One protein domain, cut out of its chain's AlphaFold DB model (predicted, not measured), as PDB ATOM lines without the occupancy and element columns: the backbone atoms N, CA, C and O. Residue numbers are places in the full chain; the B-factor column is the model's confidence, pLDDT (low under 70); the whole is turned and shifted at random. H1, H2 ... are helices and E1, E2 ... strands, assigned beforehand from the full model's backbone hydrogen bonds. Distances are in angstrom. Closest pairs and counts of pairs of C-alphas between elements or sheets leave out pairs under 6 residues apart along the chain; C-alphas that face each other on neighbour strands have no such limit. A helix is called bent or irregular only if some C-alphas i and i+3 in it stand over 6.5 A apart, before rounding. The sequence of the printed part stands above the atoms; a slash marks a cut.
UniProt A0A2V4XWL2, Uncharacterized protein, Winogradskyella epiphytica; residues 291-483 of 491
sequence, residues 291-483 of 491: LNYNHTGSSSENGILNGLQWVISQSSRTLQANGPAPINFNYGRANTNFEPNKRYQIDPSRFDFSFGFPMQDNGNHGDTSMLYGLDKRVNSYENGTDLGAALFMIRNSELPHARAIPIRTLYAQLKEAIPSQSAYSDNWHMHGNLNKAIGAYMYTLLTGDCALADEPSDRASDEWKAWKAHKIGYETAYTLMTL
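This is residues 291 to 483 of the 491 residues of an uncharacterized protein of Winogradskyella epiphytica (UniProt A0A2V4XWL2). A strongly twisted sheet of five parallel strands has helices over both faces, H1 and H5 on one and H3 on the other. The long H6 packs on H5 away from the sheet, H4 crosses H5 and H6, and H2 packs on H4 on the side away from H5. The printed part has 193 residues with six named helices and five named strands, in the order E1 H1 E2 E3 E4 H2 H3 E5 H4 H5 H6; across the sheet the order is E2 E1 E3 E4 E5. The class is mixed, helices and strands. The whole is compact and rounded, with a radius of gyration of the C-alphas of 15.7 A and spans of 47 by 40 by 33 A.

Find C-alpha 291 at (122.219, 158.832, 20.310); there E1 begins, residues 291 to 295. H1 follows, residues 299 to 312, 19.8 A long, and then E2, residues 318 to 321. Read on to E3, residues 327 to 333, 18.1 A, and E4, residues 351 to 357, 16.7 A. H2 is residues 366 to 372; it is neither bent nor irregular, but only just: C-alphas 367 and 370 are 6.0 A apart. H3 is residues 386 to 395, E5 residues 402 to 404, and H4 residues 407 to 417, 15.4 A. H5, residues 432 to 447, runs 22.2 A from C-alpha 432 at (135.452, 170.957, 32.351). H6, residues 462 to 482, runs 30.1 A and ends at C-alpha 482 at (125.351, 146.682, 38.361).

Begin at the edge strand E2, where N 293 and O 320 of the pair E2 and E1 are 2.9 A apart. Next, N 294 and O 329 join E1 to E3 at 3.0 A, N 355 and O 330 join E3 to E4 at 2.8 A, and N 403 and O 354 join E4 to the edge strand E5 at 2.8 A; these four distances are within hydrogen-bond range. E1, H1, E2 and E4, H2 H3, E5 are strand-helix-strand units, two parallel neighbour strands with helices between, each with a right-handed crossover. The whole has three layers, helices on both faces of the sheet. H1 lies over E3 at a height over the sheet of 7.6 A, and H3 lies over E5 and only just over E4, with 3 C-alphas there, at 8.0 A. H5 is on the sheet at 9.9 A and touches H1 at a steep tilt of 62 degrees, the closest C-alphas being those of Leu 308 and Gly 439, 3.7 A apart. Farther out, H6 touches H5, with the C-alphas of Tyr 441 and Gly 473 closest at 4.2 A; the tilt of 34.8 degrees is only just shallow. H4 touches H6 at the C-alphas of Leu 414 and Ala 469, 6.5 A apart, at a steep tilt of 55 degrees. H2 touches H4 about perpendicular, at 80 degrees, with the C-alphas of Met 370 and Arg 408 closest at 5.5 A. In H1, H3, H4, H5 and H6 every O i to N i+4 pair is within hydrogen-bond range; in H2 it is 1 of 3, beside 3 of 4 for O i to N i+3.

The two C-alphas farthest apart are those of Ser 349 and Asp 458, 47.3 A. The printed part has no cut. Look for the long links at E3 to E4, H2 to H3, H4 to H5 and H5 to H6. In the pLDDT column the mean of the printed part is 95.0, and no printed residue is under 70.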
ATOM      1  N   LEU A 291     122.939 158.409  19.120       97.38
ATOM      2  CA  LEU A 291     122.219 158.832  20.310       97.38
ATOM      3  C   LEU A 291     121.591 160.206  20.054       97.38
ATOM      4  O   LEU A 291     122.279 161.227  19.946       97.38
ATOM      5  N   ASN A 292     120.269 160.233  19.947       97.94
ATOM      6  CA  ASN A 292     119.490 161.449  19.785       97.94
ATOM      7  C   ASN A 292     119.192 162.054  21.160       97.94
ATOM      8  O   ASN A 292     118.704 161.363  22.053       97.94
ATOM      9  N   TYR A 293     119.442 163.352  21.333       97.69
ATOM     10  CA  TYR A 293     119.237 164.024  22.618       97.69
ATOM     11  C   TYR A 293     118.415 165.305  22.513       97.69
ATOM     12  O   TYR A 293     118.386 165.989  21.489       97.69
ATOM     13  N   ASN A 294     117.801 165.686  23.628       96.12
ATOM     14  CA  ASN A 294     117.261 167.022  23.854       96.12
ATOM     15  C   ASN A 294     117.713 167.542  25.233       96.12
ATOM     16  O   ASN A 294     117.968 166.756  26.140       96.12
ATOM     17  N   HIS A 295     117.804 168.857  25.423       92.25
ATOM     18  CA  HIS A 295     117.934 169.428  26.762       92.25
ATOM     19  C   HIS A 295     117.074 170.671  26.927       92.25
ATOM     20  O   HIS A 295     116.799 171.409  25.983       92.25
ATOM     21  N   THR A 296     116.676 170.919  28.165       86.38
ATOM     22  CA  THR A 296     115.685 171.943  28.530       86.38
ATOM     23  C   THR A 296     116.299 173.264  28.982       86.38
ATOM     24  O   THR A 296     115.577 174.231  29.226       86.38
ATOM     25  N   GLY A 297     117.624 173.319  29.127       83.75
ATOM     26  CA  GLY A 297     118.330 174.489  29.639       83.75
ATOM     27  C   GLY A 297     119.318 175.120  28.662       83.75
ATOM     28  O   GLY A 297     119.178 175.012  27.445       83.75
ATOM     29  N   SER A 298     120.283 175.844  29.224       82.12
ATOM     30  CA  SER A 298     121.253 176.648  28.481       82.12
ATOM     31  C   SER A 298     122.675 176.383  28.968       82.12
ATOM     32  O   SER A 298     123.303 175.453  28.490       82.12
ATOM     33  N   SER A 299     123.209 177.179  29.900       86.06
ATOM     34  CA  SER A 299     124.655 177.187  30.175       86.06
ATOM     35  C   SER A 299     125.175 175.925  30.877       86.06
ATOM     36  O   SER A 299     126.134 175.321  30.402       86.06
ATOM     37  N   SER A 300     124.542 175.497  31.979       91.12
ATOM     38  CA  SER A 300     124.950 174.269  32.690       91.12
ATOM     39  C   SER A 300     124.774 173.040  31.801       91.12
ATOM     40  O   SER A 300     125.646 172.180  31.737       91.12
ATOM     41  N   GLU A 301     123.655 172.990  31.083       95.00
ATOM     42  CA  GLU A 301     123.303 171.898  30.185       95.00
ATOM     43  C   GLU A 301     124.280 171.826  29.003       95.00
ATOM     44  O   GLU A 301     124.791 170.754  28.711       95.00
ATOM     45  N   ASN A 302     124.664 172.964  28.412       95.31
ATOM     46  CA  ASN A 302     125.715 173.023  27.391       95.31
ATOM     47  C   ASN A 302     127.081 172.560  27.928       95.31
ATOM     48  O   ASN A 302     127.850 171.944  27.196       95.31
ATOM     49  N   GLY A 303     127.401 172.841  29.196       97.00
ATOM     50  CA  GLY A 303     128.603 172.311  29.847       97.00
ATOM     51  C   GLY A 303     128.606 170.781  29.879       97.00
ATOM     52  O   GLY A 303     129.575 170.160  29.443       97.00
ATOM     53  N   ILE A 304     127.491 170.186  30.313       97.81
ATOM     54  CA  ILE A 304     127.280 168.730  30.312       97.81
ATOM     55  C   ILE A 304     127.330 168.173  28.882       97.81
ATOM     56  O   ILE A 304     128.014 167.176  28.651       97.81
ATOM     57  N   LEU A 305     126.691 168.839  27.914       98.00
ATOM     58  CA  LEU A 305     126.739 168.463  26.499       98.00
ATOM     59  C   LEU A 305     128.174 168.383  25.985       98.00
ATOM     60  O   LEU A 305     128.539 167.393  25.362       98.00
ATOM     61  N   ASN A 306     128.991 169.401  26.262       98.00
ATOM     62  CA  ASN A 306     130.391 169.429  25.840       98.00
ATOM     63  C   ASN A 306     131.182 168.264  26.456       98.00
ATOM     64  O   ASN A 306     132.024 167.665  25.790       98.00
ATOM     65  N   GLY A 307     130.899 167.923  27.718       98.31
ATOM     66  CA  GLY A 307     131.468 166.750  28.382       98.31
ATOM     67  C   GLY A 307     131.062 165.436  27.711       98.31
ATOM     68  O   GLY A 307     131.921 164.609  27.417       98.31
ATOM     69  N   LEU A 308     129.773 165.268  27.408       98.44
ATOM     70  CA  LEU A 308     129.250 164.084  26.720       98.44
ATOM     71  C   LEU A 308     129.787 163.962  25.288       98.44
ATOM     72  O   LEU A 308     130.185 162.880  24.877       98.44
ATOM     73  N   GLN A 309     129.862 165.063  24.537       98.31
ATOM     74  CA  GLN A 309     130.459 165.095  23.198       98.31
ATOM     75  C   GLN A 309     131.932 164.681  23.222       98.31
ATOM     76  O   GLN A 309     132.379 163.944  22.344       98.31
ATOM     77  N   TRP A 310     132.679 165.128  24.236       98.06
ATOM     78  CA  TRP A 310     134.064 164.718  24.425       98.06
ATOM     79  C   TRP A 310     134.173 163.204  24.644       98.06
ATOM     80  O   TRP A 310     134.989 162.574  23.979       98.06
ATOM     81  N   VAL A 311     133.320 162.600  25.476       97.94
ATOM     82  CA  VAL A 311     133.295 161.135  25.661       97.94
ATOM     83  C   VAL A 311     132.884 160.403  24.382       97.94
ATOM     84  O   VAL A 311     133.573 159.482  23.962       97.94
ATOM     85  N   ILE A 312     131.820 160.852  23.710       96.94
ATOM     86  CA  ILE A 312     131.335 160.253  22.457       96.94
ATOM     87  C   ILE A 312     132.418 160.250  21.375       96.94
ATOM     88  O   ILE A 312     132.524 159.282  20.628       96.94
ATOM     89  N   SER A 313     133.266 161.285  21.316       96.25
ATOM     90  CA  SER A 313     134.396 161.341  20.376       96.25
ATOM     91  C   SER A 313     135.462 160.258  20.590       96.25
ATOM     92  O   SER A 313     136.303 160.067  19.715       96.25
ATOM     93  N   GLN A 314     135.433 159.574  21.737       94.69
ATOM     94  CA  GLN A 314     136.285 158.424  22.054       94.69
ATOM     95  C   GLN A 314     135.578 157.083  21.781       94.69
ATOM     96  O   GLN A 314     136.152 156.029  22.023       94.69
ATOM     97  N   SER A 315     134.332 157.108  21.298       94.38
ATOM     98  CA  SER A 315     133.500 155.928  21.049       94.38
ATOM     99  C   SER A 315     133.223 155.721  19.556       94.38
ATOM    100  O   SER A 315     133.517 156.577  18.721       94.38
ATOM    101  N   SER A 316     132.594 154.596  19.212       91.94
ATOM    102  CA  SER A 316     132.068 154.326  17.864       91.94
ATOM    103  C   SER A 316     130.690 154.955  17.598       91.94
ATOM    104  O   SER A 316     130.191 154.886  16.472       91.94
ATOM    105  N   ARG A 317     130.063 155.556  18.617       95.44
ATOM    106  CA  ARG A 317     128.724 156.150  18.541       95.44
ATOM    107  C   ARG A 317     128.793 157.624  18.152       95.44
ATOM    108  O   ARG A 317     129.836 158.270  18.203       95.44
ATOM    109  N   THR A 318     127.650 158.180  17.767       96.81
ATOM    110  CA  THR A 318     127.507 159.608  17.450       96.81
ATOM    111  C   THR A 318     126.385 160.237  18.265       96.81
ATOM    112  O   THR A 318     125.478 159.544  18.715       96.81
ATOM    113  N   LEU A 319     126.455 161.554  18.474       97.06
ATOM    114  CA  LEU A 319     125.477 162.307  19.257       97.06
ATOM    115  C   LEU A 319     124.793 163.347  18.363       97.06
ATOM    116  O   LEU A 319     125.464 164.224  17.812       97.06
ATOM    117  N   GLN A 320     123.467 163.281  18.244       97.19
ATOM    118  CA  GLN A 320     122.686 164.168  17.384       97.19
ATOM    119  C   GLN A 320     121.608 164.914  18.174       97.19
ATOM    120  O   GLN A 320     120.899 164.350  19.000       97.19
ATOM    121  N   ALA A 321     121.496 166.220  17.927       96.19
ATOM    122  CA  ALA A 321     120.463 167.033  18.556       96.19
ATOM    123  C   ALA A 321     119.102 166.752  17.914       96.19
ATOM    124  O   ALA A 321     118.929 166.920  16.704       96.19
ATOM    125  N   ASN A 322     118.121 166.444  18.759       93.00
ATOM    126  CA  ASN A 322     116.792 165.978  18.382       93.00
ATOM    127  C   ASN A 322     116.850 164.689  17.552       93.00
ATOM    128  O   ASN A 322     117.899 164.090  17.368       93.00
ATOM    129  N   GLY A 323     115.699 164.260  17.059       87.81
ATOM    130  CA  GLY A 323     115.535 163.051  16.270       87.81
ATOM    131  C   GLY A 323     114.048 162.790  16.054       87.81
ATOM    132  O   GLY A 323     113.216 163.589  16.508       87.81
ATOM    133  N   PRO A 324     113.683 161.707  15.352       90.31
ATOM    134  CA  PRO A 324     112.320 161.200  15.424       90.31
ATOM    135  C   PRO A 324     111.981 160.847  16.881       90.31
ATOM    136  O   PRO A 324     112.852 160.430  17.636       90.31
ATOM    137  N   ALA A 325     110.725 161.048  17.275       91.81
ATOM    138  CA  ALA A 325     110.253 160.604  18.579       91.81
ATOM    139  C   ALA A 325     109.951 159.085  18.561       91.81
ATOM    140  O   ALA A 325     109.432 158.608  17.544       91.81
ATOM    141  N   PRO A 326     110.196 158.361  19.668       93.75
ATOM    142  CA  PRO A 326     110.851 158.859  20.878       93.75
ATOM    143  C   PRO A 326     112.353 159.124  20.657       93.75
ATOM    144  O   PRO A 326     113.046 158.379  19.977       93.75
ATOM    145  N   ILE A 327     112.834 160.247  21.197       96.81
ATOM    146  CA  ILE A 327     114.256 160.611  21.236       96.81
ATOM    147  C   ILE A 327     114.901 159.812  22.373       96.81
ATOM    148  O   ILE A 327     114.334 159.769  23.464       96.81
ATOM    149  N   ASN A 328     116.100 159.262  22.166       97.88
ATOM    150  CA  ASN A 328     116.747 158.377  23.143       97.88
ATOM    151  C   ASN A 328     116.781 158.960  24.564       97.88
ATOM    152  O   ASN A 328     116.483 158.268  25.534       97.88
ATOM    153  N   PHE A 329     117.096 160.250  24.712       98.06
ATOM    154  CA  PHE A 329     116.975 160.896  26.015       98.06
ATOM    155  C   PHE A 329     116.742 162.404  25.953       98.06
ATOM    156  O   PHE A 329     117.133 163.097  25.010       98.06
ATOM    157  N   ASN A 330     116.161 162.941  27.026       97.62
ATOM    158  CA  ASN A 330     116.377 164.334  27.398       97.62
ATOM    159  C   ASN A 330     117.181 164.452  28.691       97.62
ATOM    160  O   ASN A 330     117.317 163.486  29.440       97.62
ATOM    161  N   TYR A 331     117.694 165.647  28.968       97.38
ATOM    162  CA  TYR A 331     118.230 165.955  30.284       97.38
ATOM    163  C   TYR A 331     118.010 167.412  30.684       97.38
ATOM    164  O   TYR A 331     117.861 168.311  29.850       97.38
ATOM    165  N   GLY A 332     117.986 167.640  31.990       95.69
ATOM    166  CA  GLY A 332     117.754 168.951  32.571       95.69
ATOM    167  C   GLY A 332     117.920 168.938  34.080       95.69
ATOM    168  O   GLY A 332     118.261 167.931  34.700       95.69
ATOM    169  N   ARG A 333     117.656 170.084  34.696       92.56
ATOM    170  CA  ARG A 333     117.795 170.227  36.146       92.56
ATOM    171  C   ARG A 333     116.721 169.428  36.864       92.56
ATOM    172  O   ARG A 333     115.629 169.241  36.343       92.56
ATOM    173  N   ALA A 334     116.986 169.013  38.091       90.88
ATOM    174  CA  ALA A 334     115.985 168.398  38.948       90.88
ATOM    175  C   ALA A 334     115.178 169.440  39.723       90.88
ATOM    176  O   ALA A 334     114.013 169.203  40.027       90.88
ATOM    177  N   ASN A 335     115.754 170.608  40.012       81.44
ATOM    178  CA  ASN A 335     115.162 171.566  40.938       81.44
ATOM    179  C   ASN A 335     113.700 171.932  40.589       81.44
ATOM    180  O   ASN A 335     113.364 172.212  39.437       81.44
ATOM    181  N   THR A 336     112.828 172.008  41.590       75.19
ATOM    182  CA  THR A 336     111.424 172.432  41.405       75.19
ATOM    183  C   THR A 336     111.201 173.933  41.593       75.19
ATOM    184  O   THR A 336     110.223 174.467  41.082       75.19
ATOM    185  N   ASN A 337     112.109 174.636  42.277       70.44
ATOM    186  CA  ASN A 337     111.873 176.019  42.716       70.44
ATOM    187  C   ASN A 337     112.616 177.099  41.900       70.44
ATOM    188  O   ASN A 337     112.166 178.242  41.868       70.44
ATOM    189  N   PHE A 338     113.739 176.783  41.240       74.50
ATOM    190  CA  PHE A 338     114.612 177.776  40.587       74.50
ATOM    191  C   PHE A 338     114.752 177.552  39.070       74.50
ATOM    192  O   PHE A 338     115.508 176.704  38.625       74.50
ATOM    193  N   GLU A 339     114.074 178.337  38.236       80.94
ATOM    194  CA  GLU A 339     113.974 178.056  36.786       80.94
ATOM    195  C   GLU A 339     113.347 176.667  36.489       80.94
ATOM    196  O   GLU A 339     113.936 175.859  35.767       80.94
ATOM    197  N   PRO A 340     112.148 176.353  37.030       82.56
ATOM    198  CA  PRO A 340     111.498 175.043  36.854       82.56
ATOM    199  C   PRO A 340     111.219 174.678  35.391       82.56
ATOM    200  O   PRO A 340     111.122 173.505  35.049       82.56
ATOM    201  N   ASN A 341     111.141 175.665  34.498       85.88
ATOM    202  CA  ASN A 341     111.009 175.444  33.059       85.88
ATOM    203  C   ASN A 341     112.250 174.787  32.418       85.88
ATOM    204  O   ASN A 341     112.163 174.346  31.279       85.88
ATOM    205  N   LYS A 342     113.389 174.728  33.126       90.19
ATOM    206  CA  LYS A 342     114.606 174.010  32.703       90.19
ATOM    207  C   LYS A 342     114.675 172.587  33.252       90.19
ATOM    208  O   LYS A 342     115.695 171.917  33.084       90.19
ATOM    209  N   ARG A 343     113.624 172.110  33.917       92.94
ATOM    210  CA  ARG A 343     113.575 170.749  34.441       92.94
ATOM    211  C   ARG A 343     113.527 169.721  33.306       92.94
ATOM    212  O   ARG A 343     112.907 170.001  32.279       92.94
ATOM    213  N   TYR A 344     114.145 168.554  33.502       95.19
ATOM    214  CA  TYR A 344     113.925 167.391  32.628       95.19
ATOM    215  C   TYR A 344     112.426 167.080  32.481       95.19
ATOM    216  O   TYR A 344     111.622 167.449  33.343       95.19
ATOM    217  N   GLN A 345     112.040 166.430  31.382       95.56
ATOM    218  CA  GLN A 345     110.628 166.226  31.034       95.56
ATOM    219  C   GLN A 345     110.308 164.745  30.889       95.56
ATOM    220  O   GLN A 345     110.743 164.126  29.926       95.56
ATOM    221  N   ILE A 346     109.498 164.209  31.795       96.38
ATOM    222  CA  ILE A 346     108.985 162.843  31.687       96.38
ATOM    223  C   ILE A 346     107.827 162.831  30.686       96.38
ATOM    224  O   ILE A 346     106.724 163.276  30.996       96.38
ATOM    225  N   ASP A 347     108.097 162.347  29.475       96.88
ATOM    226  CA  ASP A 347     107.096 162.130  28.428       96.88
ATOM    227  C   ASP A 347     107.528 160.955  27.530       96.88
ATOM    228  O   ASP A 347     108.263 161.171  26.561       96.88
ATOM    229  N   PRO A 348     107.068 159.722  27.824       96.25
ATOM    230  CA  PRO A 348     107.435 158.521  27.067       96.25
ATOM    231  C   PRO A 348     107.018 158.545  25.591       96.25
ATOM    232  O   PRO A 348     107.514 157.760  24.793       96.25
ATOM    233  N   SER A 349     106.105 159.444  25.194       97.12
ATOM    234  CA  SER A 349     105.744 159.619  23.780       97.12
ATOM    235  C   SER A 349     106.784 160.431  22.999       97.12
ATOM    236  O   SER A 349     106.774 160.441  21.767       97.12
ATOM    237  N   ARG A 350     107.676 161.130  23.712       97.06
ATOM    238  CA  ARG A 350     108.700 162.017  23.153       97.06
ATOM    239  C   ARG A 350     110.118 161.563  23.457       97.06
ATOM    240  O   ARG A 350     110.994 161.854  22.646       97.06
ATOM    241  N   PHE A 351     110.343 160.914  24.596       97.56
ATOM    242  CA  PHE A 351     111.663 160.521  25.078       97.56
ATOM    243  C   PHE A 351     111.635 159.103  25.649       97.56
ATOM    244  O   PHE A 351     110.743 158.811  26.442       97.56
ATOM    245  N   ASP A 352     112.622 158.266  25.323       97.56
ATOM    246  CA  ASP A 352     112.751 156.950  25.970       97.56
ATOM    247  C   ASP A 352     113.114 157.128  27.452       97.56
ATOM    248  O   ASP A 352     112.470 156.559  28.344       97.56
ATOM    249  N   PHE A 353     114.092 158.008  27.714       98.19
ATOM    250  CA  PHE A 353     114.594 158.320  29.052       98.19
ATOM    251  C   PHE A 353     114.734 159.824  29.315       98.19
ATOM    252  O   PHE A 353     114.791 160.661  28.412       98.19
ATOM    253  N   SER A 354     114.783 160.208  30.590       98.12
ATOM    254  CA  SER A 354     114.929 161.606  31.016       98.12
ATOM    255  C   SER A 354     115.856 161.735  32.212       98.12
ATOM    256  O   SER A 354     115.591 161.188  33.281       98.12
ATOM    257  N   PHE A 355     116.937 162.488  32.044       98.38
ATOM    258  CA  PHE A 355     117.987 162.615  33.041       98.38
ATOM    259  C   PHE A 355     117.850 163.909  33.845       98.38
ATOM    260  O   PHE A 355     117.868 165.013  33.295       98.38
ATOM    261  N   GLY A 356     117.765 163.779  35.164       97.19
ATOM    262  CA  GLY A 356     117.732 164.894  36.098       97.19
ATOM    263  C   GLY A 356     119.028 165.036  36.880       97.19
ATOM    264  O   GLY A 356     119.478 164.079  37.503       97.19
ATOM    265  N   PHE A 357     119.590 166.245  36.918       95.94
ATOM    266  CA  PHE A 357     120.712 166.575  37.802       95.94
ATOM    267  C   PHE A 357     120.334 167.678  38.796       95.94
ATOM    268  O   PHE A 357     119.663 168.646  38.420       95.94
ATOM    269  N   PRO A 358     120.750 167.598  40.065       93.69
ATOM    270  CA  PRO A 358     120.541 168.699  40.992       93.69
ATOM    271  C   PRO A 358     121.379 169.908  40.558       93.69
ATOM    272  O   PRO A 358     122.549 169.766  40.220       93.69
ATOM    273  N   MET A 359     120.800 171.108  40.572       90.88
ATOM    274  CA  MET A 359     121.512 172.322  40.152       90.88
ATOM    275  C   MET A 359     122.772 172.535  41.001       90.88
ATOM    276  O   MET A 359     122.708 172.362  42.221       90.88
ATOM    277  N   GLN A 360     123.898 172.908  40.383       92.12
ATOM    278  CA  GLN A 360     125.101 173.253  41.135       92.12
ATOM    279  C   GLN A 360     124.859 174.505  41.988       92.12
ATOM    280  O   GLN A 360     124.137 175.420  41.575       92.12
ATOM    281  N   ASP A 361     125.470 174.561  43.169       93.69
ATOM    282  CA  ASP A 361     125.486 175.800  43.946       93.69
ATOM    283  C   ASP A 361     126.381 176.838  43.235       93.69
ATOM    284  O   ASP A 361     127.058 176.534  42.252       93.69
ATOM    285  N   ASN A 362     126.376 178.091  43.670       94.56
ATOM    286  CA  ASN A 362     127.258 179.114  43.114       94.56
ATOM    287  C   ASN A 362     128.711 178.917  43.584       94.56
ATOM    288  O   ASN A 362     128.950 178.491  44.714       94.56
ATOM    289  N   GLY A 363     129.681 179.293  42.747       94.56
ATOM    290  CA  GLY A 363     131.110 179.131  43.029       94.56
ATOM    291  C   GLY A 363     131.614 179.896  44.259       94.56
ATOM    292  O   GLY A 363     132.665 179.556  44.789       94.56
ATOM    293  N   ASN A 364     130.859 180.871  44.782       94.00
ATOM    294  CA  ASN A 364     131.213 181.558  46.028       94.00
ATOM    295  C   ASN A 364     131.276 180.635  47.264       94.00
ATOM    296  O   ASN A 364     132.008 180.935  48.206       94.00
ATOM    297  N   HIS A 365     130.535 179.523  47.259       95.38
ATOM    298  CA  HIS A 365     130.518 178.522  48.336       95.38
ATOM    299  C   HIS A 365     130.536 177.070  47.830       95.38
ATOM    300  O   HIS A 365     130.692 176.139  48.621       95.38
ATOM    301  N   GLY A 366     130.372 176.874  46.523       94.88
ATOM    302  CA  GLY A 366     130.045 175.597  45.911       94.88
ATOM    303  C   GLY A 366     131.089 174.500  46.070       94.88
ATOM    304  O   GLY A 366     130.718 173.348  46.276       94.88
ATOM    305  N   ASP A 367     132.382 174.845  46.060       96.12
ATOM    306  CA  ASP A 367     133.462 173.863  46.266       96.12
ATOM    307  C   ASP A 367     133.329 173.130  47.605       96.12
ATOM    308  O   ASP A 367     133.746 171.977  47.715       96.12
ATOM    309  N   THR A 368     132.722 173.792  48.594       95.94
ATOM    310  CA  THR A 368     132.416 173.229  49.908       95.94
ATOM    311  C   THR A 368     131.003 172.663  49.946       95.94
ATOM    312  O   THR A 368     130.824 171.511  50.331       95.94
ATOM    313  N   SER A 369     129.982 173.441  49.565       96.31
ATOM    314  CA  SER A 369     128.584 173.032  49.760       96.31
ATOM    315  C   SER A 369     128.186 171.824  48.916       96.31
ATOM    316  O   SER A 369     127.402 170.996  49.378       96.31
ATOM    317  N   MET A 370     128.782 171.648  47.732       96.69
ATOM    318  CA  MET A 370     128.542 170.460  46.915       96.69
ATOM    319  C   MET A 370     128.971 169.166  47.618       96.69
ATOM    320  O   MET A 370     128.293 168.159  47.446       96.69
ATOM    321  N   LEU A 371     130.013 169.183  48.460       97.62
ATOM    322  CA  LEU A 371     130.489 167.996  49.191       97.62
ATOM    323  C   LEU A 371     129.551 167.553  50.330       97.62
ATOM    324  O   LEU A 371     129.617 166.412  50.780       97.62
ATOM    325  N   TYR A 372     128.670 168.441  50.793       97.56
ATOM    326  CA  TYR A 372     127.639 168.131  51.791       97.56
ATOM    327  C   TYR A 372     126.304 167.705  51.164       97.56
ATOM    328  O   TYR A 372     125.377 167.336  51.878       97.56
ATOM    329  N   GLY A 373     126.160 167.843  49.845       95.44
ATOM    330  CA  GLY A 373     124.884 167.704  49.148       95.44
ATOM    331  C   GLY A 373     124.704 166.383  48.409       95.44
ATOM    332  O   GLY A 373     123.956 166.358  47.434       95.44
ATOM    333  N   LEU A 374     125.390 165.308  48.792       97.94
ATOM    334  CA  LEU A 374     125.178 164.014  48.149       97.94
ATOM    335  C   LEU A 374     123.799 163.459  48.545       97.94
ATOM    336  O   LEU A 374     123.041 163.053  47.670       97.94
ATOM    337  N   ASP A 375     123.401 163.555  49.817       97.06
ATOM    338  CA  ASP A 375     122.124 162.984  50.273       97.06
ATOM    339  C   ASP A 375     120.952 163.973  50.220       97.06
ATOM    340  O   ASP A 375     120.207 164.020  49.239       97.06
ATOM    341  N   LYS A 376     120.747 164.762  51.283       92.81
ATOM    342  CA  LYS A 376     119.588 165.654  51.449       92.81
ATOM    343  C   LYS A 376     119.985 167.028  51.967       92.81
ATOM    344  O   LYS A 376     120.919 167.171  52.753       92.81
ATOM    345  N   ARG A 377     119.194 168.030  51.578       91.31
ATOM    346  CA  ARG A 377     119.241 169.404  52.086       91.31
ATOM    347  C   ARG A 377     117.833 169.848  52.484       91.31
ATOM    348  O   ARG A 377     116.875 169.546  51.789       91.31
ATOM    349  N   VAL A 378     117.699 170.610  53.568       88.50
ATOM    350  CA  VAL A 378     116.428 171.134  54.124       88.50
ATOM    351  C   VAL A 378     115.436 170.068  54.602       88.50
ATOM    352  O   VAL A 378     115.095 170.054  55.777       88.50
ATOM    353  N   ASN A 379     114.875 169.264  53.698       85.25
ATOM    354  CA  ASN A 379     113.793 168.328  53.987       85.25
ATOM    355  C   ASN A 379     113.671 167.255  52.894       85.25
ATOM    356  O   ASN A 379     114.375 167.271  51.888       85.25
ATOM    357  N   SER A 380     112.724 166.334  53.072       82.88
ATOM    358  CA  SER A 380     112.512 165.206  52.160       82.88
ATOM    359  C   SER A 380     111.976 165.562  50.774       82.88
ATOM    360  O   SER A 380     112.044 164.707  49.900       82.88
ATOM    361  N   TYR A 381     111.457 166.769  50.546       85.31
ATOM    362  CA  TYR A 381     110.894 167.191  49.257       85.31
ATOM    363  C   TYR A 381     111.882 167.975  48.392       85.31
ATOM    364  O   TYR A 381     111.683 168.082  47.181       85.31
ATOM    365  N   GLU A 382     112.926 168.530  49.005       89.12
ATOM    366  CA  GLU A 382     113.991 169.236  48.300       89.12
ATOM    367  C   GLU A 382     114.770 168.264  47.405       89.12
ATOM    368  O   GLU A 382     114.981 167.099  47.745       89.12
ATOM    369  N   ASN A 383     115.138 168.732  46.215       91.25
ATOM    370  CA  ASN A 383     115.763 167.911  45.182       91.25
ATOM    371  C   ASN A 383     116.958 168.606  44.513       91.25
ATOM    372  O   ASN A 383     117.242 168.415  43.329       91.25
ATOM    373  N   GLY A 384     117.636 169.449  45.287       91.75
ATOM    374  CA  GLY A 384     118.873 170.131  44.945       91.75
ATOM    375  C   GLY A 384     120.119 169.386  45.421       91.75
ATOM    376  O   GLY A 384     121.194 169.969  45.395       91.75
ATOM    377  N   THR A 385     119.992 168.123  45.824       95.56
ATOM    378  CA  THR A 385     121.074 167.179  46.151       95.56
ATOM    379  C   THR A 385     120.979 165.934  45.266       95.56
ATOM    380  O   THR A 385     119.958 165.739  44.599       95.56
ATOM    381  N   ASP A 386     122.015 165.091  45.232       97.75
ATOM    382  CA  ASP A 386     122.027 163.914  44.344       97.75
ATOM    383  C   ASP A 386     120.905 162.926  44.712       97.75
ATOM    384  O   ASP A 386     120.053 162.616  43.872       97.75
ATOM    385  N   LEU A 387     120.816 162.505  45.980       97.69
ATOM    386  CA  LEU A 387     119.718 161.641  46.427       97.69
ATOM    387  C   LEU A 387     118.394 162.391  46.551       97.69
ATOM    388  O   LEU A 387     117.341 161.785  46.377       97.69
ATOM    389  N   GLY A 388     118.400 163.705  46.777       95.94
ATOM    390  CA  GLY A 388     117.183 164.515  46.716       95.94
ATOM    391  C   GLY A 388     116.512 164.419  45.341       95.94
ATOM    392  O   GLY A 388     115.300 164.207  45.252       95.94
ATOM    393  N   ALA A 389     117.302 164.510  44.266       96.44
ATOM    394  CA  ALA A 389     116.839 164.322  42.894       96.44
ATOM    395  C   ALA A 389     116.365 162.884  42.628       96.44
ATOM    396  O   ALA A 389     115.254 162.699  42.130       96.44
ATOM    397  N   ALA A 390     117.154 161.876  43.009       97.50
ATOM    398  CA  ALA A 390     116.806 160.467  42.809       97.50
ATOM    399  C   ALA A 390     115.528 160.064  43.570       97.50
ATOM    400  O   ALA A 390     114.602 159.484  43.005       97.50
ATOM    401  N   LEU A 391     115.417 160.446  44.843       96.12
ATOM    402  CA  LEU A 391     114.239 160.172  45.661       96.12
ATOM    403  C   LEU A 391     113.007 160.938  45.173       96.12
ATOM    404  O   LEU A 391     111.888 160.447  45.324       96.12
ATOM    405  N   PHE A 392     113.181 162.122  44.578       95.31
ATOM    406  CA  PHE A 392     112.077 162.814  43.920       95.31
ATOM    407  C   PHE A 392     111.501 161.964  42.782       95.31
ATOM    408  O   PHE A 392     110.279 161.831  42.712       95.31
ATOM    409  N   MET A 393     112.353 161.380  41.932       96.88
ATOM    410  CA  MET A 393     111.921 160.531  40.810       96.88
ATOM    411  C   MET A 393     111.136 159.311  41.298       96.88
ATOM    412  O   MET A 393     110.084 158.986  40.749       96.88
ATOM    413  N   ILE A 394     111.600 158.680  42.381       95.56
ATOM    414  CA  ILE A 394     110.925 157.533  43.003       95.56
ATOM    415  C   ILE A 394     109.551 157.938  43.546       95.56
ATOM    416  O   ILE A 394     108.543 157.321  43.206       95.56
ATOM    417  N   ARG A 395     109.483 159.005  44.353       93.88
ATOM    418  CA  ARG A 395     108.226 159.452  44.984       93.88
ATOM    419  C   ARG A 395     107.165 159.911  43.988       93.88
ATOM    420  O   ARG A 395     105.984 159.820  44.297       93.88
ATOM    421  N   ASN A 396     107.575 160.429  42.832       94.50
ATOM    422  CA  ASN A 396     106.656 160.890  41.791       94.50
ATOM    423  C   ASN A 396     106.390 159.828  40.715       94.50
ATOM    424  O   ASN A 396     105.798 160.150  39.689       94.50
ATOM    425  N   SER A 397     106.810 158.577  40.947       96.00
ATOM    426  CA  SER A 397     106.590 157.456  40.025       96.00
ATOM    427  C   SER A 397     107.102 157.741  38.606       96.00
ATOM    428  O   SER A 397     106.458 157.394  37.623       96.00
ATOM    429  N   GLU A 398     108.263 158.393  38.494       97.19
ATOM    430  CA  GLU A 398     108.858 158.754  37.200       97.19
ATOM    431  C   GLU A 398     109.703 157.609  36.593       97.19
ATOM    432  O   GLU A 398     110.135 157.678  35.440       97.19
ATOM    433  N   LEU A 399     109.943 156.534  37.351       96.88
ATOM    434  CA  LEU A 399     110.564 155.301  36.857       96.88
ATOM    435  C   LEU A 399     109.545 154.474  36.041       96.88
ATOM    436  O   LEU A 399     108.360 154.484  36.375       96.88
ATOM    437  N   PRO A 400     109.970 153.765  34.976       96.06
ATOM    438  CA  PRO A 400     111.354 153.475  34.594       96.06
ATOM    439  C   PRO A 400     111.985 154.504  33.642       96.06
ATOM    440  O   PRO A 400     113.058 154.237  33.109       96.06
ATOM    441  N   HIS A 401     111.370 155.664  33.408       97.56
ATOM    442  CA  HIS A 401     111.852 156.631  32.409       97.56
ATOM    443  C   HIS A 401     112.875 157.632  32.964       97.56
ATOM    444  O   HIS A 401     113.736 158.112  32.229       97.56
ATOM    445  N   ALA A 402     112.811 157.955  34.255       97.94
ATOM    446  CA  ALA A 402     113.742 158.895  34.869       97.94
ATOM    447  C   ALA A 402     115.108 158.269  35.191       97.94
ATOM    448  O   ALA A 402     115.195 157.110  35.607       97.94
ATOM    449  N   ARG A 403     116.173 159.064  35.057       98.25
ATOM    450  CA  ARG A 403     117.530 158.752  35.525       98.25
ATOM    451  C   ARG A 403     118.124 159.920  36.299       98.25
ATOM    452  O   ARG A 403     117.980 161.068  35.889       98.25
ATOM    453  N   ALA A 404     118.803 159.651  37.405       98.25
ATOM    454  CA  ALA A 404     119.466 160.679  38.201       98.25
ATOM    455  C   ALA A 404     120.952 160.776  37.839       98.25
ATOM    456  O   ALA A 404     121.632 159.766  37.701       98.25
ATOM    457  N   ILE A 405     121.468 162.000  37.716       98.56
ATOM    458  CA  ILE A 405     122.900 162.264  37.536       98.56
ATOM    459  C   ILE A 405     123.470 162.755  38.876       98.56
ATOM    460  O   ILE A 405     123.123 163.863  39.306       98.56
ATOM    461  N   PRO A 406     124.364 161.992  39.530       98.31
ATOM    462  CA  PRO A 406     124.893 162.334  40.845       98.31
ATOM    463  C   PRO A 406     126.101 163.285  40.735       98.31
ATOM    464  O   PRO A 406     127.252 162.907  40.968       98.31
ATOM    465  N   ILE A 407     125.861 164.534  40.314       98.12
ATOM    466  CA  ILE A 407     126.944 165.487  40.003       98.12
ATOM    467  C   ILE A 407     127.827 165.810  41.216       98.12
ATOM    468  O   ILE A 407     129.018 166.075  41.052       98.12
ATOM    469  N   ARG A 408     127.271 165.795  42.435       98.44
ATOM    470  CA  ARG A 408     128.021 166.111  43.660       98.44
ATOM    471  C   ARG A 408     128.901 164.943  44.079       98.44
ATOM    472  O   ARG A 408     130.038 165.159  44.480       98.44
ATOM    473  N   THR A 409     128.420 163.723  43.888       98.75
ATOM    474  CA  THR A 409     129.167 162.479  44.089       98.75
ATOM    475  C   THR A 409     130.338 162.388  43.115       98.75
ATOM    476  O   THR A 409     131.459 162.088  43.520       98.75
ATOM    477  N   LEU A 410     130.113 162.711  41.835       98.81
ATOM    478  CA  LEU A 410     131.182 162.770  40.832       98.81
ATOM    479  C   LEU A 410     132.233 163.828  41.194       98.81
ATOM    480  O   LEU A 410     133.432 163.573  41.072       98.81
ATOM    481  N   TYR A 411     131.805 164.992  41.691       98.75
ATOM    482  CA  TYR A 411     132.730 166.007  42.194       98.75
ATOM    483  C   TYR A 411     133.510 165.535  43.432       98.75
ATOM    484  O   TYR A 411     134.724 165.716  43.472       98.75
ATOM    485  N   ALA A 412     132.864 164.891  44.405       98.62
ATOM    486  CA  ALA A 412     133.534 164.377  45.601       98.62
ATOM    487  C   ALA A 412     134.627 163.349  45.251       98.62
ATOM    488  O   ALA A 412     135.752 163.449  45.740       98.62
ATOM    489  N   GLN A 413     134.342 162.434  44.321       98.69
ATOM    490  CA  GLN A 413     135.325 161.467  43.819       98.69
ATOM    491  C   GLN A 413     136.461 162.124  43.027       98.69
ATOM    492  O   GLN A 413     137.625 161.738  43.155       98.69
ATOM    493  N   LEU A 414     136.153 163.150  42.231       98.38
ATOM    494  CA  LEU A 414     137.171 163.957  41.561       98.38
ATOM    495  C   LEU A 414     138.074 164.681  42.557       98.38
ATOM    496  O   LEU A 414     139.281 164.727  42.349       98.38
ATOM    497  N   LYS A 415     137.502 165.238  43.627       97.94
ATOM    498  CA  LYS A 415     138.235 165.951  44.674       97.94
ATOM    499  C   LYS A 415     139.158 165.020  45.455       97.94
ATOM    500  O   LYS A 415     140.274 165.412  45.771       97.94
ATOM    501  N   GLU A 416     138.715 163.796  45.721       97.56
ATOM    502  CA  GLU A 416     139.542 162.740  46.310       97.56
ATOM    503  C   GLU A 416     140.728 162.385  45.398       97.56
ATOM    504  O   GLU A 416     141.874 162.392  45.841       97.56
ATOM    505  N   ALA A 417     140.475 162.132  44.110       97.31
ATOM    506  CA  ALA A 417     141.523 161.749  43.164       97.31
ATOM    507  C   ALA A 417     142.471 162.903  42.789       97.31
ATOM    508  O   ALA A 417     143.635 162.679  42.457       97.31
ATOM    509  N   ILE A 418     141.962 164.135  42.788       96.75
ATOM    510  CA  ILE A 418     142.663 165.353  42.385       96.75
ATOM    511  C   ILE A 418     142.348 166.433  43.436       96.75
ATOM    512  O   ILE A 418     141.431 167.235  43.243       96.75
ATOM    513  N   PRO A 419     143.115 166.521  44.539       95.31
ATOM    514  CA  PRO A 419     142.812 167.435  45.649       95.31
ATOM    515  C   PRO A 419     142.698 168.916  45.261       95.31
ATOM    516  O   PRO A 419     141.981 169.684  45.905       95.31
ATOM    517  N   SER A 420     143.368 169.341  44.187       94.25
ATOM    518  CA  SER A 420     143.294 170.711  43.660       94.25
ATOM    519  C   SER A 420     142.084 170.980  42.760       94.25
ATOM    520  O   SER A 420     141.849 172.131  42.399       94.25
ATOM    521  N   GLN A 421     141.299 169.960  42.403       95.44
ATOM    522  CA  GLN A 421     140.138 170.105  41.532       95.44
ATOM    523  C   GLN A 421     139.075 170.986  42.202       95.44
ATOM    524  O   GLN A 421     138.664 170.731  43.336       95.44
ATOM    525  N   SER A 422     138.640 172.031  41.499       96.62
ATOM    526  CA  SER A 422     137.439 172.805  41.837       96.62
ATOM    527  C   SER A 422     136.229 172.205  41.122       96.62
ATOM    528  O   SER A 422     136.367 171.623  40.040       96.62
ATOM    529  N   ALA A 423     135.039 172.358  41.691       96.19
ATOM    530  CA  ALA A 423     133.789 172.075  41.006       96.19
ATOM    531  C   ALA A 423     133.539 173.053  39.849       96.19
ATOM    532  O   ALA A 423     132.722 172.742  38.983       96.19
ATOM    533  N   TYR A 424     134.253 174.187  39.776       96.69
ATOM    534  CA  TYR A 424     133.961 175.269  38.837       96.69
ATOM    535  C   TYR A 424     135.143 175.695  37.957       96.69
ATOM    536  O   TYR A 424     136.307 175.581  38.333       96.69
ATOM    537  N   SER A 425     134.837 176.208  36.761       93.44
ATOM    538  CA  SER A 425     135.795 176.927  35.903       93.44
ATOM    539  C   SER A 425     135.762 178.443  36.114       93.44
ATOM    540  O   SER A 425     136.718 179.140  35.787       93.44
ATOM    541  N   ASP A 426     134.643 178.955  36.624       89.19
ATOM    542  CA  ASP A 426     134.436 180.345  37.027       89.19
ATOM    543  C   ASP A 426     133.454 180.392  38.215       89.19
ATOM    544  O   ASP A 426     133.268 179.397  38.898       89.19
ATOM    545  N   ASN A 427     132.801 181.516  38.508       85.31
ATOM    546  CA  ASN A 427     131.903 181.595  39.670       85.31
ATOM    547  C   ASN A 427     130.546 180.878  39.484       85.31
ATOM    548  O   ASN A 427     129.700 180.937  40.379       85.31
ATOM    549  N   TRP A 428     130.281 180.245  38.337       90.38
ATOM    550  CA  TRP A 428     128.972 179.659  38.031       90.38
ATOM    551  C   TRP A 428     129.025 178.349  37.244       90.38
ATOM    552  O   TRP A 428     128.237 177.435  37.505       90.38
ATOM    553  N   HIS A 429     129.919 178.249  36.267       93.00
ATOM    554  CA  HIS A 429     129.997 177.108  35.369       93.00
ATOM    555  C   HIS A 429     130.830 175.988  35.982       93.00
ATOM    556  O   HIS A 429     131.921 176.223  36.505       93.00
ATOM    557  N   MET A 430     130.314 174.760  35.885       96.50
ATOM    558  CA  MET A 430     131.026 173.571  36.339       96.50
ATOM    559  C   MET A 430     132.331 173.392  35.563       96.50
ATOM    560  O   MET A 430     132.389 173.617  34.351       96.50
ATOM    561  N   HIS A 431     133.369 172.946  36.264       97.56
ATOM    562  CA  HIS A 431     134.683 172.706  35.695       97.56
ATOM    563  C   HIS A 431     134.613 171.675  34.558       97.56
ATOM    564  O   HIS A 431     133.872 170.694  34.630       97.56
ATOM    565  N   GLY A 432     135.442 171.843  33.522       98.06
ATOM    566  CA  GLY A 432     135.452 170.957  32.351       98.06
ATOM    567  C   GLY A 432     135.651 169.474  32.691       98.06
ATOM    568  O   GLY A 432     135.018 168.617  32.087       98.06
ATOM    569  N   ASN A 433     136.474 169.162  33.695       98.44
ATOM    570  CA  ASN A 433     136.646 167.786  34.180       98.44
ATOM    571  C   ASN A 433     135.381 167.230  34.848       98.44
ATOM    572  O   ASN A 433     135.038 166.081  34.601       98.44
ATOM    573  N   LEU A 434     134.642 168.037  35.615       98.56
ATOM    574  CA  LEU A 434     133.358 167.601  36.167       98.56
ATOM    575  C   LEU A 434     132.345 167.340  35.043       98.56
ATOM    576  O   LEU A 434     131.693 166.303  35.043       98.56
ATOM    577  N   ASN A 435     132.295 168.204  34.024       98.56
ATOM    578  CA  ASN A 435     131.466 167.966  32.838       98.56
ATOM    579  C   ASN A 435     131.837 166.656  32.117       98.56
ATOM    580  O   ASN A 435     130.944 165.920  31.713       98.56
ATOM    581  N   LYS A 436     133.132 166.331  31.976       98.69
ATOM    582  CA  LYS A 436     133.589 165.058  31.383       98.69
ATOM    583  C   LYS A 436     133.210 163.848  32.237       98.69
ATOM    584  O   LYS A 436     132.766 162.853  31.679       98.69
ATOM    585  N   ALA A 437     133.326 163.939  33.564       98.81
ATOM    586  CA  ALA A 437     132.871 162.883  34.468       98.81
ATOM    587  C   ALA A 437     131.357 162.652  34.347       98.81
ATOM    588  O   ALA A 437     130.914 161.512  34.257       98.81
ATOM    589  N   ILE A 438     130.564 163.726  34.261       98.81
ATOM    590  CA  ILE A 438     129.119 163.638  34.011       98.81
ATOM    591  C   ILE A 438     128.839 163.018  32.635       98.81
ATOM    592  O   ILE A 438     127.994 162.135  32.527       98.81
ATOM    593  N   GLY A 439     129.555 163.443  31.593       98.56
ATOM    594  CA  GLY A 439     129.423 162.886  30.247       98.56
ATOM    595  C   GLY A 439     129.721 161.388  30.200       98.56
ATOM    596  O   GLY A 439     128.965 160.637  29.594       98.56
ATOM    597  N   ALA A 440     130.772 160.943  30.892       98.62
ATOM    598  CA  ALA A 440     131.146 159.534  30.984       98.62
ATOM    599  C   ALA A 440     130.112 158.722  31.765       98.62
ATOM    600  O   ALA A 440     129.719 157.641  31.328       98.62
ATOM    601  N   TYR A 441     129.617 159.282  32.872       98.81
ATOM    602  CA  TYR A 441     128.524 158.698  33.640       98.81
ATOM    603  C   TYR A 441     127.276 158.500  32.769       98.81
ATOM    604  O   TYR A 441     126.736 157.400  32.698       98.81
ATOM    605  N   MET A 442     126.849 159.545  32.052       98.69
ATOM    606  CA  MET A 442     125.685 159.483  31.166       98.69
ATOM    607  C   MET A 442     125.885 158.492  30.020       98.69
ATOM    608  O   MET A 442     124.993 157.697  29.768       98.69
ATOM    609  N   TYR A 443     127.036 158.519  29.340       98.31
ATOM    610  CA  TYR A 443     127.339 157.595  28.245       98.31
ATOM    611  C   TYR A 443     127.226 156.135  28.694       98.31
ATOM    612  O   TYR A 443     126.512 155.350  28.070       98.31
ATOM    613  N   THR A 444     127.871 155.808  29.814       97.81
ATOM    614  CA  THR A 444     127.869 154.459  30.387       97.81
ATOM    615  C   THR A 444     126.456 154.046  30.784       97.81
ATOM    616  O   THR A 444     126.016 152.959  30.440       97.81
ATOM    617  N   LEU A 445     125.699 154.930  31.443       97.38
ATOM    618  CA  LEU A 445     124.328 154.622  31.850       97.38
ATOM    619  C   LEU A 445     123.378 154.465  30.656       97.38
ATOM    620  O   LEU A 445     122.436 153.683  30.716       97.38
ATOM    621  N   LEU A 446     123.594 155.225  29.581       97.81
ATOM    622  CA  LEU A 446     122.783 155.152  28.369       97.81
ATOM    623  C   LEU A 446     123.027 153.850  27.603       97.81
ATOM    624  O   LEU A 446     122.080 153.270  27.084       97.81
ATOM    625  N   THR A 447     124.281 153.416  27.508       96.31
ATOM    626  CA  THR A 447     124.703 152.393  26.537       96.31
ATOM    627  C   THR A 447     125.137 151.075  27.167       96.31
ATOM    628  O   THR A 447     125.147 150.062  26.482       96.31
ATOM    629  N   GLY A 448     125.516 151.080  28.446       94.50
ATOM    630  CA  GLY A 448     126.245 149.985  29.088       94.50
ATOM    631  C   GLY A 448     127.727 149.900  28.693       94.50
ATOM    632  O   GLY A 448     128.462 149.117  29.289       94.50
ATOM    633  N   ASP A 449     128.182 150.709  27.731       93.81
ATOM    634  CA  ASP A 449     129.523 150.623  27.154       93.81
ATOM    635  C   ASP A 449     130.546 151.484  27.910       93.81
ATOM    636  O   ASP A 449     130.220 152.496  28.535       93.81
ATOM    637  N   CYS A 450     131.826 151.141  27.741       93.44
ATOM    638  CA  CYS A 450     132.950 151.998  28.102       93.44
ATOM    639  C   CYS A 450     133.597 152.636  26.862       93.44
ATOM    640  O   CYS A 450     133.771 151.976  25.843       93.44
ATOM    641  N   ALA A 451     134.007 153.906  26.964       93.50
ATOM    642  CA  ALA A 451     134.777 154.622  25.936       93.50
ATOM    643  C   ALA A 451     136.116 155.180  26.470       93.50
ATOM    644  O   ALA A 451     136.651 156.161  25.947       93.50
ATOM    645  N   LEU A 452     136.635 154.619  27.565       95.19
ATOM    646  CA  LEU A 452     137.852 155.093  28.221       95.19
ATOM    647  C   LEU A 452     139.090 154.641  27.435       95.19
ATOM    648  O   LEU A 452     139.322 153.449  27.274       95.19
ATOM    649  N   ALA A 453     139.896 155.602  26.988       92.06
ATOM    650  CA  ALA A 453     141.193 155.341  26.367       92.06
ATOM    651  C   ALA A 453     142.269 154.947  27.402       92.06
ATOM    652  O   ALA A 453     142.044 155.035  28.612       92.06
ATOM    653  N   ASP A 454     143.464 154.591  26.925       93.38
ATOM    654  CA  ASP A 454     144.623 154.284  27.770       93.38
ATOM    655  C   ASP A 454     144.976 155.420  28.749       93.38
ATOM    656  O   ASP A 454     144.850 156.609  28.430       93.38
ATOM    657  N   GLU A 455     145.461 155.056  29.945       95.62
ATOM    658  CA  GLU A 455     145.908 156.024  30.955       95.62
ATOM    659  C   GLU A 455     147.108 156.845  30.441       95.62
ATOM    660  O   GLU A 455     148.150 156.272  30.102       95.62
ATOM    661  N   PRO A 456     147.032 158.192  30.439       96.56
ATOM    662  CA  PRO A 456     148.178 159.030  30.109       96.56
ATOM    663  C   PRO A 456     149.335 158.834  31.097       96.56
ATOM    664  O   PRO A 456     149.137 158.800  32.311       96.56
ATOM    665  N   SER A 457     150.569 158.783  30.589       96.12
ATOM    666  CA  SER A 457     151.755 158.498  31.410       96.12
ATOM    667  C   SER A 457     152.099 159.595  32.426       96.12
ATOM    668  O   SER A 457     152.646 159.304  33.488       96.12
ATOM    669  N   ASP A 458     151.823 160.863  32.101       96.50
ATOM    670  CA  ASP A 458     152.066 161.992  33.005       96.50
ATOM    671  C   ASP A 458     150.850 162.247  33.901       96.50
ATOM    672  O   ASP A 458     149.902 162.930  33.508       96.50
ATOM    673  N   ARG A 459     150.915 161.755  35.142       93.81
ATOM    674  CA  ARG A 459     149.839 161.874  36.139       93.81
ATOM    675  C   ARG A 459     149.591 163.292  36.669       93.81
ATOM    676  O   ARG A 459     148.653 163.495  37.432       93.81
ATOM    677  N   ALA A 460     150.401 164.280  36.291       91.94
ATOM    678  CA  ALA A 460     150.175 165.683  36.647       91.94
ATOM    679  C   ALA A 460     149.518 166.498  35.514       91.94
ATOM    680  O   ALA A 460     149.044 167.616  35.756       91.94
ATOM    681  N   SER A 461     149.481 165.941  34.299       96.38
ATOM    682  CA  SER A 461     148.996 166.604  33.087       96.38
ATOM    683  C   SER A 461     147.486 166.859  33.093       96.38
ATOM    684  O   SER A 461     146.714 166.214  33.811       96.38
ATOM    685  N   ASP A 462     147.036 167.806  32.269       96.50
ATOM    686  CA  ASP A 462     145.604 168.063  32.095       96.50
ATOM    687  C   ASP A 462     144.917 166.926  31.324       96.50
ATOM    688  O   ASP A 462     143.743 166.635  31.569       96.50
ATOM    689  N   GLU A 463     145.663 166.224  30.469       96.50
ATOM    690  CA  GLU A 463     145.252 164.993  29.802       96.50
ATOM    691  C   GLU A 463     144.932 163.897  30.821       96.50
ATOM    692  O   GLU A 463     143.851 163.307  30.764       96.50
ATOM    693  N   TRP A 464     145.812 163.666  31.801       97.75
ATOM    694  CA  TRP A 464     145.556 162.679  32.852       97.75
ATOM    695  C   TRP A 464     144.373 163.071  33.734       97.75
ATOM    696  O   TRP A 464     143.544 162.222  34.046       97.75
ATOM    697  N   LYS A 465     144.219 164.352  34.093       98.00
ATOM    698  CA  LYS A 465     143.047 164.804  34.870       98.00
ATOM    699  C   LYS A 465     141.741 164.586  34.102       98.00
ATOM    700  O   LYS A 465     140.739 164.190  34.697       98.00
ATOM    701  N   ALA A 466     141.743 164.830  32.790       97.81
ATOM    702  CA  ALA A 466     140.593 164.571  31.928       97.81
ATOM    703  C   ALA A 466     140.290 163.068  31.820       97.81
ATOM    704  O   ALA A 466     139.131 162.673  31.946       97.81
ATOM    705  N   TRP A 467     141.321 162.238  31.648       97.81
ATOM    706  CA  TRP A 467     141.200 160.781  31.658       97.81
ATOM    707  C   TRP A 467     140.672 160.262  33.000       97.81
ATOM    708  O   TRP A 467     139.720 159.489  33.036       97.81
ATOM    709  N   LYS A 468     141.210 160.749  34.123       98.31
ATOM    710  CA  LYS A 468     140.775 160.349  35.465       98.31
ATOM    711  C   LYS A 468     139.320 160.737  35.716       98.31
ATOM    712  O   LYS A 468     138.589 159.970  36.336       98.31
ATOM    713  N   ALA A 469     138.882 161.885  35.199       98.56
ATOM    714  CA  ALA A 469     137.484 162.294  35.244       98.56
ATOM    715  C   ALA A 469     136.566 161.372  34.434       98.56
ATOM    716  O   ALA A 469     135.512 160.984  34.932       98.56
ATOM    717  N   HIS A 470     136.982 160.986  33.224       98.38
ATOM    718  CA  HIS A 470     136.280 159.984  32.421       98.38
ATOM    719  C   HIS A 470     136.159 158.670  33.200       98.38
ATOM    720  O   HIS A 470     135.048 158.187  33.411       98.38
ATOM    721  N   LYS A 471     137.285 158.152  33.707       98.19
ATOM    722  CA  LYS A 471     137.341 156.918  34.493       98.19
ATOM    723  C   LYS A 471     136.383 156.956  35.685       98.19
ATOM    724  O   LYS A 471     135.583 156.046  35.836       98.19
ATOM    725  N   ILE A 472     136.388 158.038  36.468       98.56
ATOM    726  CA  ILE A 472     135.468 158.212  37.604       98.56
ATOM    727  C   ILE A 472     134.004 158.166  37.156       98.56
ATOM    728  O   ILE A 472     133.197 157.500  37.799       98.56
ATOM    729  N   GLY A 473     133.645 158.855  36.070       98.62
ATOM    730  CA  GLY A 473     132.278 158.835  35.545       98.62
ATOM    731  C   GLY A 473     131.820 157.434  35.137       98.62
ATOM    732  O   GLY A 473     130.741 157.008  35.546       98.62
ATOM    733  N   TYR A 474     132.670 156.718  34.396       98.44
ATOM    734  CA  TYR A 474     132.442 155.335  33.972       98.44
ATOM    735  C   TYR A 474     132.293 154.385  35.166       98.44
ATOM    736  O   TYR A 474     131.254 153.745  35.316       98.44
ATOM    737  N   GLU A 475     133.279 154.353  36.066       98.06
ATOM    738  CA  GLU A 475     133.280 153.448  37.219       98.06
ATOM    739  C   GLU A 475     132.088 153.705  38.152       98.06
ATOM    740  O   GLU A 475     131.484 152.769  38.679       98.06
ATOM    741  N   THR A 476     131.707 154.977  38.320       98.62
ATOM    742  CA  THR A 476     130.532 155.354  39.113       98.62
ATOM    743  C   THR A 476     129.248 154.847  38.470       98.62
ATOM    744  O   THR A 476     128.431 154.250  39.162       98.62
ATOM    745  N   ALA A 477     129.051 155.063  37.165       98.31
ATOM    746  CA  ALA A 477     127.864 154.565  36.470       98.31
ATOM    747  C   ALA A 477     127.777 153.039  36.527       98.31
ATOM    748  O   ALA A 477     126.724 152.511  36.874       98.31
ATOM    749  N   TYR A 478     128.893 152.351  36.272       97.06
ATOM    750  CA  TYR A 478     128.951 150.894  36.301       97.06
ATOM    751  C   TYR A 478     128.589 150.333  37.677       97.06
ATOM    752  O   TYR A 478     127.700 149.487  37.778       97.06
ATOM    753  N   THR A 479     129.188 150.867  38.746       97.25
ATOM    754  CA  THR A 479     128.865 150.452  40.122       97.25
ATOM    755  C   THR A 479     127.387 150.678  40.434       97.25
ATOM    756  O   THR A 479     126.719 149.809  40.989       97.25
ATOM    757  N   LEU A 480     126.844 151.835  40.050       97.44
ATOM    758  CA  LEU A 480     125.461 152.197  40.346       97.44
ATOM    759  C   LEU A 480     124.432 151.348  39.583       97.44
ATOM    760  O   LEU A 480     123.359 151.077  40.124       97.44
ATOM    761  N   MET A 481     124.741 150.932  38.354       95.38
ATOM    762  CA  MET A 481     123.814 150.147  37.535       95.38
ATOM    763  C   MET A 481     123.921 148.634  37.773       95.38
ATOM    764  O   MET A 481     122.934 147.939  37.561       95.38
ATOM    765  N   THR A 482     125.077 148.132  38.228       94.56
ATOM    766  CA  THR A 482     125.351 146.682  38.361       94.56
ATOM    767  C   THR A 482     125.576 146.200  39.794       94.56
ATOM    768  O   THR A 482     125.606 144.994  40.028       94.56
ATOM    769  N   LEU A 483     125.744 147.118  40.754       95.81
ATOM    770  CA  LEU A 483     126.210 146.860  42.128       95.81
ATOM    771  C   LEU A 483     127.673 146.392  42.228       95.81
ATOM    772  O   LEU A 483     128.150 146.115  43.326       95.81
TER     773      LEU A 483